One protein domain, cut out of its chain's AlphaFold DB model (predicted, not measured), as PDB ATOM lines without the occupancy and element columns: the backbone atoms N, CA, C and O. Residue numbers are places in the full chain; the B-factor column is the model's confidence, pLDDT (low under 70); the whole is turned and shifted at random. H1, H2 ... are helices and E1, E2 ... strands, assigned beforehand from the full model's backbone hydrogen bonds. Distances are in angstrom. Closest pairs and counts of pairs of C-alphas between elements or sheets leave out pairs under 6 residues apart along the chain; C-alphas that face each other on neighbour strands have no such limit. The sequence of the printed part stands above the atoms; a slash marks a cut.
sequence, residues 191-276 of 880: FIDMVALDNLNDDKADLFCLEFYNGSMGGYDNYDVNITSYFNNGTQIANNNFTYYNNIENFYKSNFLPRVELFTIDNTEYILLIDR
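What this domain is: This is residues 191 to 276 of the 880 residues of an uncharacterized protein of Candidatus Lokiarchaeota archaeon (UniProt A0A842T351). What is the main shape? A strongly twisted sheet of four strands, E1 to E4, is partly face to face with the two-strand hairpin E5 and E6, a small sandwich of two sheets, with the short helix H1 between them along the chain. What is it made of? The 86 printed residues, mostly strand, hold E1 E2 E3 E4 H1 E5 E6 in that order; both sheets are antiparallel, the larger in the order E1, E2, E3, E4. How large is it? It is elongated, 44 by 26 by 16 A, and only just compact, close to loose, with a radius of gyration of the C-alphas of 14.4 A.

How they stand to each other: How does the larger sheet run? E1, residues 191 to 196, E2, residues 207 to 214, E3, residues 222 to 230, and E4, residues 236 to 246, form a meander, each strand the antiparallel neighbour of the one before. N 195 and O 208 at 2.9 A, N 209 and O 228 at 2.8 A, and N 227 and O 240 at 2.9 A are within hydrogen-bond range. What follows? H1, residues 248 to 251, only grazes this sheet and is too short for any O i to N i+4 pair. E5, residues 259 to 265, and E6, residues 268 to 275, form a hairpin, with N 261 and O 272 within hydrogen-bond range at 3.0 A. Where do the sheets meet? The closest C-alphas of E1 and E5 are those of Asp 193 and Arg 259, 5.8 A apart; E4 and E5 are apart.

Where its parts are: Where are the anchors? E1 begins at C-alpha 191 (-28.242, -33.943, -14.452), and E6 ends at C-alpha 275 (-14.090, -32.678, -20.448). Which strands are longer? E4 spans 26.0 A, E3 24.7 A, E6 22.2 A and E2 21.6 A; E3 bends by 50 degrees at residue 227 and E4 by 60 degrees at residue 242.

The domain as a whole: Is it unbroken? The printed part has no cut and no long link. Where is confidence low? The model's pLDDT is under 70 at residues 199 to 204, 214 to 222 and 244 to 256.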
ATOM      1  N   PHE A 191     -29.563 -33.693 -15.030       86.88
ATOM      2  CA  PHE A 191     -28.242 -33.943 -14.452       86.88
ATOM      3  C   PHE A 191     -27.462 -34.925 -15.335       86.88
ATOM      4  O   PHE A 191     -28.002 -35.941 -15.776       86.88
ATOM      5  N   ILE A 192     -26.197 -34.607 -15.607       85.25
ATOM      6  CA  ILE A 192     -25.262 -35.454 -16.363       85.25
ATOM      7  C   ILE A 192     -24.533 -36.383 -15.402       85.25
ATOM      8  O   ILE A 192     -24.493 -37.595 -15.617       85.25
ATOM      9  N   ASP A 193     -23.970 -35.781 -14.356       90.62
ATOM     10  CA  ASP A 193     -23.109 -36.430 -13.382       90.62
ATOM     11  C   ASP A 193     -23.131 -35.672 -12.047       90.62
ATOM     12  O   ASP A 193     -23.480 -34.483 -12.016       90.62
ATOM     13  N   MET A 194     -22.783 -36.350 -10.954       91.94
ATOM     14  CA  MET A 194     -22.829 -35.798  -9.601       91.94
ATOM     15  C   MET A 194     -21.771 -36.433  -8.698       91.94
ATOM     16  O   MET A 194     -21.561 -37.640  -8.716       91.94
ATOM     17  N   VAL A 195     -21.174 -35.604  -7.844       91.69
ATOM     18  CA  VAL A 195     -20.347 -36.013  -6.706       91.69
ATOM     19  C   VAL A 195     -20.988 -35.485  -5.425       91.69
ATOM     20  O   VAL A 195     -21.301 -34.296  -5.341       91.69
ATOM     21  N   ALA A 196     -21.147 -36.351  -4.428       89.62
ATOM     22  CA  ALA A 196     -21.556 -35.986  -3.074       89.62
ATOM     23  C   ALA A 196     -20.370 -36.123  -2.106       89.62
ATOM     24  O   ALA A 196     -19.518 -36.990  -2.296       89.62
ATOM     25  N   LEU A 197     -20.299 -35.259  -1.090       87.25
ATOM     26  CA  LEU A 197     -19.311 -35.372  -0.011       87.25
ATOM     27  C   LEU A 197     -19.845 -36.222   1.146       87.25
ATOM     28  O   LEU A 197     -21.008 -36.101   1.523       87.25
ATOM     29  N   ASP A 198     -18.960 -36.994   1.780       74.38
ATOM     30  CA  ASP A 198     -19.304 -37.894   2.893       74.38
ATOM     31  C   ASP A 198     -19.688 -37.163   4.194       74.38
ATOM     32  O   ASP A 198     -20.297 -37.744   5.091       74.38
ATOM     33  N   ASN A 199     -19.293 -35.894   4.347       66.44
ATOM     34  CA  ASN A 199     -19.473 -35.127   5.580       66.44
ATOM     35  C   ASN A 199     -20.293 -33.863   5.320       66.44
ATOM     36  O   ASN A 199     -19.742 -32.777   5.119       66.44
ATOM     37  N   LEU A 200     -21.610 -34.045   5.333       63.50
ATOM     38  CA  LEU A 200     -22.599 -32.998   5.118       63.50
ATOM     39  C   LEU A 200     -22.628 -32.068   6.325       63.50
ATOM     40  O   LEU A 200     -23.143 -32.408   7.391       63.50
ATOM     41  N   ASN A 201     -21.995 -30.912   6.189       55.91
ATOM     42  CA  ASN A 201     -21.852 -29.950   7.269       55.91
ATOM     43  C   ASN A 201     -22.394 -28.612   6.767       55.91
ATOM     44  O   ASN A 201     -21.920 -28.121   5.743       55.91
ATOM     45  N   ASP A 202     -23.314 -28.005   7.519       57.53
ATOM     46  CA  ASP A 202     -24.213 -26.903   7.111       57.53
ATOM     47  C   ASP A 202     -23.551 -25.626   6.525       57.53
ATOM     48  O   ASP A 202     -24.244 -24.705   6.095       57.53
ATOM     49  N   ASP A 203     -22.217 -25.532   6.504       59.28
ATOM     50  CA  ASP A 203     -21.456 -24.354   6.065       59.28
ATOM     51  C   ASP A 203     -20.766 -24.515   4.686       59.28
ATOM     52  O   ASP A 203     -20.098 -23.576   4.229       59.28
ATOM     53  N   LYS A 204     -20.863 -25.674   4.012       67.00
ATOM     54  CA  LYS A 204     -20.233 -25.924   2.696       67.00
ATOM     55  C   LYS A 204     -21.173 -26.629   1.717       67.00
ATOM     56  O   LYS A 204     -22.125 -27.267   2.123       67.00
ATOM     57  N   ALA A 205     -20.872 -26.500   0.424       74.00
ATOM     58  CA  ALA A 205     -21.522 -27.293  -0.613       74.00
ATOM     59  C   ALA A 205     -21.307 -28.788  -0.378       74.00
ATOM     60  O   ALA A 205     -20.173 -29.211  -0.155       74.00
ATOM     61  N   ASP A 206     -22.394 -29.538  -0.498       82.81
ATOM     62  CA  ASP A 206     -22.486 -30.971  -0.249       82.81
ATOM     63  C   ASP A 206     -22.536 -31.778  -1.551       82.81
ATOM     64  O   ASP A 206     -22.001 -32.883  -1.630       82.81
ATOM     65  N   LEU A 207     -23.175 -31.208  -2.577       89.75
ATOM     66  CA  LEU A 207     -23.404 -31.830  -3.877       89.75
ATOM     67  C   LEU A 207     -22.767 -30.977  -4.973       89.75
ATOM     68  O   LEU A 207     -22.974 -29.761  -5.018       89.75
ATOM     69  N   PHE A 208     -22.031 -31.616  -5.878       92.00
ATOM     70  CA  PHE A 208     -21.363 -30.997  -7.020       92.00
ATOM     71  C   PHE A 208     -21.841 -31.667  -8.299       92.00
ATOM     72  O   PHE A 208     -21.631 -32.859  -8.504       92.00
ATOM     73  N   CYS A 209     -22.490 -30.897  -9.161       91.31
ATOM     74  CA  CYS A 209     -23.355 -31.431 -10.201       91.31
ATOM     75  C   CYS A 209     -22.974 -30.872 -11.565       91.31
ATOM     76  O   CYS A 209     -22.680 -29.681 -11.689       91.31
ATOM     77  N   LEU A 210     -23.045 -31.709 -12.596       90.56
ATOM     78  CA  LEU A 210     -23.045 -31.272 -13.988       90.56
ATOM     79  C   LEU A 210     -24.476 -31.231 -14.515       90.56
ATOM     80  O   LEU A 210     -25.179 -32.241 -14.499       90.56
ATOM     81  N   GLU A 211     -24.903 -30.072 -15.006       88.19
ATOM     82  CA  GLU A 211     -26.302 -29.801 -15.348       88.19
ATOM     83  C   GLU A 211     -26.466 -29.211 -16.743       88.19
ATOM     84  O   GLU A 211     -25.645 -28.408 -17.192       88.19
ATOM     85  N   PHE A 212     -27.586 -29.537 -17.391       80.56
ATOM     86  CA  PHE A 212     -27.970 -28.930 -18.662       80.56
ATOM     87  C   PHE A 212     -28.842 -27.694 -18.486       80.56
ATOM     88  O   PHE A 212     -29.849 -27.717 -17.781       80.56
ATOM     89  N   TYR A 213     -28.544 -26.666 -19.272       75.06
ATOM     90  CA  TYR A 213     -29.381 -25.485 -19.412       75.06
ATOM     91  C   TYR A 213     -29.710 -25.223 -20.881       75.06
ATOM     92  O   TYR A 213     -28.903 -25.447 -21.788       75.06
ATOM     93  N   ASN A 214     -30.928 -24.737 -21.127       68.75
ATOM     94  CA  ASN A 214     -31.371 -24.389 -22.471       68.75
ATOM     95  C   ASN A 214     -30.622 -23.136 -22.953       68.75
ATOM     96  O   ASN A 214     -30.743 -22.062 -22.354       68.75
ATOM     97  N   GLY A 215     -29.829 -23.278 -24.016       61.19
ATOM     98  CA  GLY A 215     -28.957 -22.221 -24.511       61.19
ATOM     99  C   GLY A 215     -29.737 -21.056 -25.124       61.19
ATOM    100  O   GLY A 215     -30.744 -21.217 -25.810       61.19
ATOM    101  N   SER A 216     -29.247 -19.833 -24.921       53.12
ATOM    102  CA  SER A 216     -29.939 -18.599 -25.341       53.12
ATOM    103  C   SER A 216     -29.806 -18.226 -26.833       53.12
ATOM    104  O   SER A 216     -30.332 -17.192 -27.261       53.12
ATOM    105  N   MET A 217     -29.118 -19.025 -27.661       48.84
ATOM    106  CA  MET A 217     -28.864 -18.689 -29.071       48.84
ATOM    107  C   MET A 217     -29.955 -19.227 -30.006       48.84
ATOM    108  O   MET A 217     -30.028 -20.411 -30.310       48.84
ATOM    109  N   GLY A 218     -30.798 -18.311 -30.487       43.62
ATOM    110  CA  GLY A 218     -31.997 -18.607 -31.266       43.62
ATOM    111  C   GLY A 218     -31.792 -19.484 -32.507       43.62
ATOM    112  O   GLY A 218     -31.080 -19.114 -33.440       43.62
ATOM    113  N   GLY A 219     -32.542 -20.588 -32.547       46.03
ATOM    114  CA  GLY A 219     -32.883 -21.338 -33.761       46.03
ATOM    115  C   GLY A 219     -32.354 -22.771 -33.836       46.03
ATOM    116  O   GLY A 219     -32.860 -23.526 -34.661       46.03
ATOM    117  N   TYR A 220     -31.395 -23.145 -32.988       52.56
ATOM    118  CA  TYR A 220     -30.849 -24.501 -32.895       52.56
ATOM    119  C   TYR A 220     -30.882 -24.966 -31.435       52.56
ATOM    120  O   TYR A 220     -30.602 -24.165 -30.545       52.56
ATOM    121  N   ASP A 221     -31.248 -26.231 -31.215       58.06
ATOM    122  CA  ASP A 221     -31.283 -26.916 -29.916       58.06
ATOM    123  C   ASP A 221     -29.867 -27.019 -29.334       58.06
ATOM    124  O   ASP A 221     -29.201 -28.050 -29.445       58.06
ATOM    125  N   ASN A 222     -29.362 -25.923 -28.786       65.75
ATOM    126  CA  ASN A 222     -28.030 -25.862 -28.223       65.75
ATOM    127  C   ASN A 222     -28.099 -25.724 -26.704       65.75
ATOM    128  O   ASN A 222     -28.973 -25.035 -26.174       65.75
ATOM    129  N   TYR A 223     -27.153 -26.358 -26.020       70.75
ATOM    130  CA  TYR A 223     -27.209 -26.591 -24.584       70.75
ATOM    131  C   TYR A 223     -25.933 -26.114 -23.911       70.75
ATOM    132  O   TYR A 223     -24.829 -26.442 -24.347       70.75
ATOM    133  N   ASP A 224     -26.115 -25.332 -22.853       77.88
ATOM    134  CA  ASP A 224     -25.048 -24.956 -21.936       77.88
ATOM    135  C   ASP A 224     -24.911 -26.062 -20.886       77.88
ATOM    136  O   ASP A 224     -25.923 -26.577 -20.399       77.88
ATOM    137  N   VAL A 225     -23.675 -26.428 -20.547       84.12
ATOM    138  CA  VAL A 225     -23.410 -27.308 -19.409       84.12
ATOM    139  C   VAL A 225     -22.727 -26.510 -18.316       84.12
ATOM    140  O   VAL A 225     -21.679 -25.885 -18.528       84.12
ATOM    141  N   ASN A 226     -23.328 -26.556 -17.135       88.94
ATOM    142  CA  ASN A 226     -22.831 -25.861 -15.967       88.94
ATOM    143  C   ASN A 226     -22.336 -26.859 -14.928       88.94
ATOM    144  O   ASN A 226     -22.896 -27.946 -14.784       88.94
ATOM    145  N   ILE A 227     -21.302 -26.454 -14.194       90.62
ATOM    146  CA  ILE A 227     -20.963 -27.060 -12.915       90.62
ATOM    147  C   ILE A 227     -21.631 -26.247 -11.808       90.62
ATOM    148  O   ILE A 227     -21.425 -25.032 -11.686       90.62
ATOM    149  N   THR A 228     -22.451 -26.923 -11.016       90.50
ATOM    150  CA  THR A 228     -23.273 -26.315  -9.975       90.50
ATOM    151  C   THR A 228     -22.978 -26.972  -8.630       90.50
ATOM    152  O   THR A 228     -22.616 -28.143  -8.575       90.50
ATOM    153  N   SER A 229     -23.112 -26.219  -7.540       90.81
ATOM    154  CA  SER A 229     -23.050 -26.763  -6.180       90.81
ATOM    155  C   SER A 229     -24.318 -26.494  -5.390       90.81
ATOM    156  O   SER A 229     -24.898 -25.410  -5.505       90.81
ATOM    157  N   TYR A 230     -24.683 -27.458  -4.549       89.06
ATOM    158  CA  TYR A 230     -25.849 -27.403  -3.675       89.06
ATOM    159  C   TYR A 230     -25.508 -27.836  -2.256       89.06
ATOM    160  O   TYR A 230     -24.602 -28.641  -2.041       89.06
ATOM    161  N   PHE A 231     -26.276 -27.325  -1.303       86.56
ATOM    162  CA  PHE A 231     -26.483 -27.996  -0.024       86.56
ATOM    163  C   PHE A 231     -27.409 -29.207  -0.208       86.56
ATOM    164  O   PHE A 231     -28.208 -29.251  -1.149       86.56
ATOM    165  N   ASN A 232     -27.353 -30.168   0.715       79.19
ATOM    166  CA  ASN A 232     -28.251 -31.330   0.728       79.19
ATOM    167  C   ASN A 232     -29.753 -30.962   0.738       79.19
ATOM    168  O   ASN A 232     -30.581 -31.709   0.223       79.19
ATOM    169  N   ASN A 233     -30.109 -29.785   1.259       80.25
ATOM    170  CA  ASN A 233     -31.479 -29.274   1.319       80.25
ATOM    171  C   ASN A 233     -31.981 -28.642   0.003       80.25
ATOM    172  O   ASN A 233     -33.071 -28.067  -0.009       80.25
ATOM    173  N   GLY A 234     -31.193 -28.717  -1.077       82.31
ATOM    174  CA  GLY A 234     -31.538 -28.203  -2.404       82.31
ATOM    175  C   GLY A 234     -31.099 -26.764  -2.678       82.31
ATOM    176  O   GLY A 234     -31.181 -26.312  -3.822       82.31
ATOM    177  N   THR A 235     -30.585 -26.032  -1.683       86.31
ATOM    178  CA  THR A 235     -30.172 -24.637  -1.878       86.31
ATOM    179  C   THR A 235     -28.906 -24.533  -2.731       86.31
ATOM    180  O   THR A 235     -27.839 -25.035  -2.375       86.31
ATOM    181  N   GLN A 236     -29.013 -23.822  -3.856       88.56
ATOM    182  CA  GLN A 236     -27.917 -23.576  -4.796       88.56
ATOM    183  C   GLN A 236     -26.895 -22.570  -4.242       88.56
ATOM    184  O   GLN A 236     -27.257 -21.474  -3.809       88.56
ATOM    185  N   ILE A 237     -25.604 -22.903  -4.330       86.38
ATOM    186  CA  ILE A 237     -24.498 -22.084  -3.803       86.38
ATOM    187  C   ILE A 237     -23.751 -21.362  -4.927       86.38
ATOM    188  O   ILE A 237     -23.573 -20.143  -4.882       86.38
ATOM    189  N   ALA A 238     -23.308 -22.106  -5.940       85.69
ATOM    190  CA  ALA A 238     -22.577 -21.570  -7.084       85.69
ATOM    191  C   ALA A 238     -23.006 -22.268  -8.372       85.69
ATOM    192  O   ALA A 238     -23.347 -23.445  -8.351       85.69
ATOM    193  N   ASN A 239     -22.964 -21.534  -9.484       88.19
ATOM    194  CA  ASN A 239     -23.339 -22.005 -10.814       88.19
ATOM    195  C   ASN A 239     -22.411 -21.368 -11.846       88.19
ATOM    196  O   ASN A 239     -22.469 -20.153 -12.059       88.19
ATOM    197  N   ASN A 240     -21.550 -22.176 -12.459       87.12
ATOM    198  CA  ASN A 240     -20.581 -21.710 -13.438       87.12
ATOM    199  C   ASN A 240     -20.741 -22.493 -14.744       87.12
ATOM    200  O   ASN A 240     -20.605 -23.713 -14.773       87.12
ATOM    201  N   ASN A 241     -20.986 -21.780 -15.843       83.56
ATOM    202  CA  ASN A 241     -20.969 -22.369 -17.181       83.56
ATOM    203  C   ASN A 241     -19.525 -22.732 -17.559       83.56
ATOM    204  O   ASN A 241     -18.628 -21.896 -17.407       83.56
ATOM    205  N   PHE A 242     -19.307 -23.961 -18.040       75.25
ATOM    206  CA  PHE A 242     -17.988 -24.401 -18.496       75.25
ATOM    207  C   PHE A 242     -17.922 -24.736 -19.992       75.25
ATOM    208  O   PHE A 242     -16.847 -24.591 -20.574       75.25
ATOM    209  N   THR A 243     -19.018 -25.158 -20.636       72.44
ATOM    210  CA  THR A 243     -18.986 -25.536 -22.060       72.44
ATOM    211  C   THR A 243     -20.350 -25.485 -22.756       72.44
ATOM    212  O   THR A 243     -21.400 -25.338 -22.131       72.44
ATOM    213  N   TYR A 244     -20.317 -25.641 -24.083       65.12
ATOM    214  CA  TYR A 244     -21.468 -25.589 -24.976       65.12
ATOM    215  C   TYR A 244     -21.529 -26.807 -25.899       65.12
ATOM    216  O   TYR A 244     -20.563 -27.109 -26.602       65.12
ATOM    217  N   TYR A 245     -22.695 -27.447 -25.973       64.19
ATOM    218  CA  TYR A 245     -22.958 -28.558 -26.886       64.19
ATOM    219  C   TYR A 245     -24.066 -28.217 -27.884       64.19
ATOM    220  O   TYR A 245     -25.099 -27.640 -27.546       64.19
ATOM    221  N   ASN A 246     -23.867 -28.629 -29.137       52.38
ATOM    222  CA  ASN A 246     -24.899 -28.556 -30.169       52.38
ATOM    223  C   ASN A 246     -25.697 -29.867 -30.173       52.38
ATOM    224  O   ASN A 246     -25.114 -30.916 -30.447       52.38
ATOM    225  N   ASN A 247     -27.018 -29.789 -29.987       56.44
ATOM    226  CA  ASN A 247     -27.975 -30.898 -30.038       56.44
ATOM    227  C   ASN A 247     -27.797 -31.982 -28.945       56.44
ATOM    228  O   ASN A 247     -26.834 -32.745 -28.944       56.44
ATOM    229  N   ILE A 248     -28.785 -32.118 -28.054       54.34
ATOM    230  CA  ILE A 248     -28.757 -33.041 -26.908       54.34
ATOM    231  C   ILE A 248     -28.898 -34.504 -27.325       54.34
ATOM    232  O   ILE A 248     -28.389 -35.387 -26.641       54.34
ATOM    233  N   GLU A 249     -29.522 -34.784 -28.477       52.84
ATOM    234  CA  GLU A 249     -29.564 -36.150 -29.010       52.84
ATOM    235  C   GLU A 249     -28.166 -36.643 -29.396       52.84
ATOM    236  O   GLU A 249     -27.885 -37.834 -29.287       52.84
ATOM    237  N   ASN A 250     -27.286 -35.735 -29.833       50.62
ATOM    238  CA  ASN A 250     -25.880 -36.055 -30.057       50.62
ATOM    239  C   ASN A 250     -25.100 -36.135 -28.742       50.62
ATOM    240  O   ASN A 250     -24.044 -36.746 -28.735       50.62
ATOM    241  N   PHE A 251     -25.588 -35.525 -27.658       53.53
ATOM    242  CA  PHE A 251     -24.924 -35.533 -26.358       53.53
ATOM    243  C   PHE A 251     -25.100 -36.874 -25.643       53.53
ATOM    244  O   PHE A 251     -24.105 -37.511 -25.334       53.53
ATOM    245  N   TYR A 252     -26.329 -37.377 -25.474       53.84
ATOM    246  CA  TYR A 252     -26.542 -38.721 -24.900       53.84
ATOM    247  C   TYR A 252     -25.969 -39.855 -25.773       53.84
ATOM    248  O   TYR A 252     -25.820 -40.975 -25.300       53.84
ATOM    249  N   LYS A 253     -25.641 -39.569 -27.042       51.75
ATOM    250  CA  LYS A 253     -24.931 -40.473 -27.966       51.75
ATOM    251  C   LYS A 253     -23.479 -40.051 -28.229       51.75
ATOM    252  O   LYS A 253     -22.853 -40.573 -29.146       51.75
ATOM    253  N   SER A 254     -22.972 -39.063 -27.498       55.56
ATOM    254  CA  SER A 254     -21.609 -38.570 -27.651       55.56
ATOM    255  C   SER A 254     -20.659 -39.648 -27.158       55.56
ATOM    256  O   SER A 254     -20.829 -40.131 -26.042       55.56
ATOM    257  N   ASN A 255     -19.627 -39.965 -27.942       56.00
ATOM    258  CA  ASN A 255     -18.553 -40.868 -27.512       56.00
ATOM    259  C   ASN A 255     -17.868 -40.388 -26.220       56.00
ATOM    260  O   ASN A 255     -17.236 -41.176 -25.531       56.00
ATOM    261  N   PHE A 256     -17.988 -39.096 -25.889       69.12
ATOM    262  CA  PHE A 256     -17.442 -38.528 -24.667       69.12
ATOM    263  C   PHE A 256     -18.468 -37.651 -23.937       69.12
ATOM    264  O   PHE A 256     -18.943 -36.647 -24.483       69.12
ATOM    265  N   LEU A 257     -18.781 -38.005 -22.693       78.12
ATOM    266  CA  LEU A 257     -19.619 -37.220 -21.789       78.12
ATOM    267  C   LEU A 257     -18.731 -36.565 -20.723       78.12
ATOM    268  O   LEU A 257     -17.893 -37.260 -20.145       78.12
ATOM    269  N   PRO A 258     -18.886 -35.256 -20.451       85.00
ATOM    270  CA  PRO A 258     -18.165 -34.632 -19.359       85.00
ATOM    271  C   PRO A 258     -18.614 -35.241 -18.033       85.00
ATOM    272  O   PRO A 258     -19.796 -35.542 -17.852       85.00
ATOM    273  N   ARG A 259     -17.666 -35.397 -17.117       90.06
ATOM    274  CA  ARG A 259     -17.895 -36.024 -15.816       90.06
ATOM    275  C   ARG A 259     -17.116 -35.316 -14.718       90.06
ATOM    276  O   ARG A 259     -16.147 -34.599 -14.996       90.06
ATOM    277  N   VAL A 260     -17.562 -35.502 -13.487       92.19
ATOM    278  CA  VAL A 260     -16.937 -34.970 -12.280       92.19
ATOM    279  C   VAL A 260     -16.536 -36.112 -11.362       92.19
ATOM    280  O   VAL A 260     -17.296 -37.041 -11.138       92.19
ATOM    281  N   GLU A 261     -15.335 -36.030 -10.804       92.69
ATOM    282  CA  GLU A 261     -14.856 -37.008  -9.826       92.69
ATOM    283  C   GLU A 261     -14.310 -36.304  -8.587       92.69
ATOM    284  O   GLU A 261     -13.672 -35.248  -8.683       92.69
ATOM    285  N   LEU A 262     -14.532 -36.909  -7.417       91.19
ATOM    286  CA  LEU A 262     -13.868 -36.490  -6.189       91.19
ATOM    287  C   LEU A 262     -12.402 -36.927  -6.223       91.19
ATOM    288  O   LEU A 262     -12.075 -38.082  -6.530       91.19
ATOM    289  N   PHE A 263     -11.518 -35.994  -5.885       91.06
ATOM    290  CA  PHE A 263     -10.084 -36.231  -5.887       91.06
ATOM    291  C   PHE A 263      -9.413 -35.607  -4.674       91.06
ATOM    292  O   PHE A 263      -9.519 -34.402  -4.443       91.06
ATOM    293  N   THR A 264      -8.703 -36.432  -3.914       89.44
ATOM    294  CA  THR A 264      -8.119 -36.044  -2.632       89.44
ATOM    295  C   THR A 264      -6.611 -35.934  -2.756       89.44
ATOM    296  O   THR A 264      -5.955 -36.857  -3.227       89.44
ATOM    297  N   ILE A 265      -6.065 -34.799  -2.317       89.88
ATOM    298  CA  ILE A 265      -4.626 -34.534  -2.301       89.88
ATOM    299  C   ILE A 265      -4.246 -34.000  -0.928       89.88
ATOM    300  O   ILE A 265      -4.834 -33.018  -0.472       89.88
ATOM    301  N   ASP A 266      -3.281 -34.627  -0.258       88.00
ATOM    302  CA  ASP A 266      -2.836 -34.251   1.091       88.00
ATOM    303  C   ASP A 266      -4.008 -34.104   2.097       88.00
ATOM    304  O   ASP A 266      -4.018 -33.211   2.951       88.00
ATOM    305  N   ASN A 267      -5.024 -34.973   2.001       85.44
ATOM    306  CA  ASN A 267      -6.299 -34.909   2.748       85.44
ATOM    307  C   ASN A 267      -7.177 -33.676   2.452       85.44
ATOM    308  O   ASN A 267      -8.034 -33.310   3.259       85.44
ATOM    309  N   THR A 268      -6.958 -33.003   1.325       89.06
ATOM    310  CA  THR A 268      -7.818 -31.927   0.825       89.06
ATOM    311  C   THR A 268      -8.565 -32.409  -0.409       89.06
ATOM    312  O   THR A 268      -7.953 -32.880  -1.362       89.06
ATOM    313  N   GLU A 269      -9.884 -32.270  -0.396       90.25
ATOM    314  CA  GLU A 269     -10.757 -32.679  -1.494       90.25
ATOM    315  C   GLU A 269     -10.873 -31.595  -2.573       90.25
ATOM    316  O   GLU A 269     -10.956 -30.391  -2.297       90.25
ATOM    317  N   TYR A 270     -10.908 -32.048  -3.820       92.06
ATOM    318  CA  TYR A 270     -11.062 -31.255  -5.029       92.06
ATOM    319  C   TYR A 270     -12.047 -31.941  -5.975       92.06
ATOM    320  O   TYR A 270     -12.254 -33.151  -5.901       92.06
ATOM    321  N   ILE A 271     -12.597 -31.171  -6.916       92.81
ATOM    322  CA  ILE A 271     -13.354 -31.731  -8.041       92.81
ATOM    323  C   ILE A 271     -12.439 -31.822  -9.253       92.81
ATOM    324  O   ILE A 271     -11.853 -30.818  -9.670       92.81
ATOM    325  N   LEU A 272     -12.333 -33.009  -9.840       93.44
ATOM    326  CA  LEU A 272     -11.807 -33.180 -11.186       93.44
ATOM    327  C   LEU A 272     -12.951 -33.017 -12.174       93.44
ATOM    328  O   LEU A 272     -13.830 -33.865 -12.249       93.44
ATOM    329  N   LEU A 273     -12.924 -31.929 -12.936       92.00
ATOM    330  CA  LEU A 273     -13.765 -31.768 -14.111       92.00
ATOM    331  C   LEU A 273     -13.033 -32.370 -15.307       92.00
ATOM    332  O   LEU A 273     -11.959 -31.891 -15.682       92.00
ATOM    333  N   ILE A 274     -13.622 -33.409 -15.888       89.44
ATOM    334  CA  ILE A 274     -13.084 -34.111 -17.048       89.44
ATOM    335  C   ILE A 274     -13.982 -33.765 -18.234       89.44
ATOM    336  O   ILE A 274     -15.174 -34.073 -18.241       89.44
ATOM    337  N   ASP A 275     -13.409 -33.095 -19.228       85.44
ATOM    338  CA  ASP A 275     -14.090 -32.678 -20.448       85.44
ATOM    339  C   ASP A 275     -13.299 -33.104 -21.697       85.44
ATOM    340  O   ASP A 275     -12.256 -33.756 -21.618       85.44
ATOM    341  N   ARG A 276     -13.799 -32.745 -22.883       76.56
ATOM    342  CA  ARG A 276     -13.135 -33.079 -24.152       76.56
ATOM    343  C   ARG A 276     -11.764 -32.402 -24.311       76.56
ATOM    344  O   ARG A 276     -10.920 -32.907 -25.049       76.56
TER     345      ARG A 276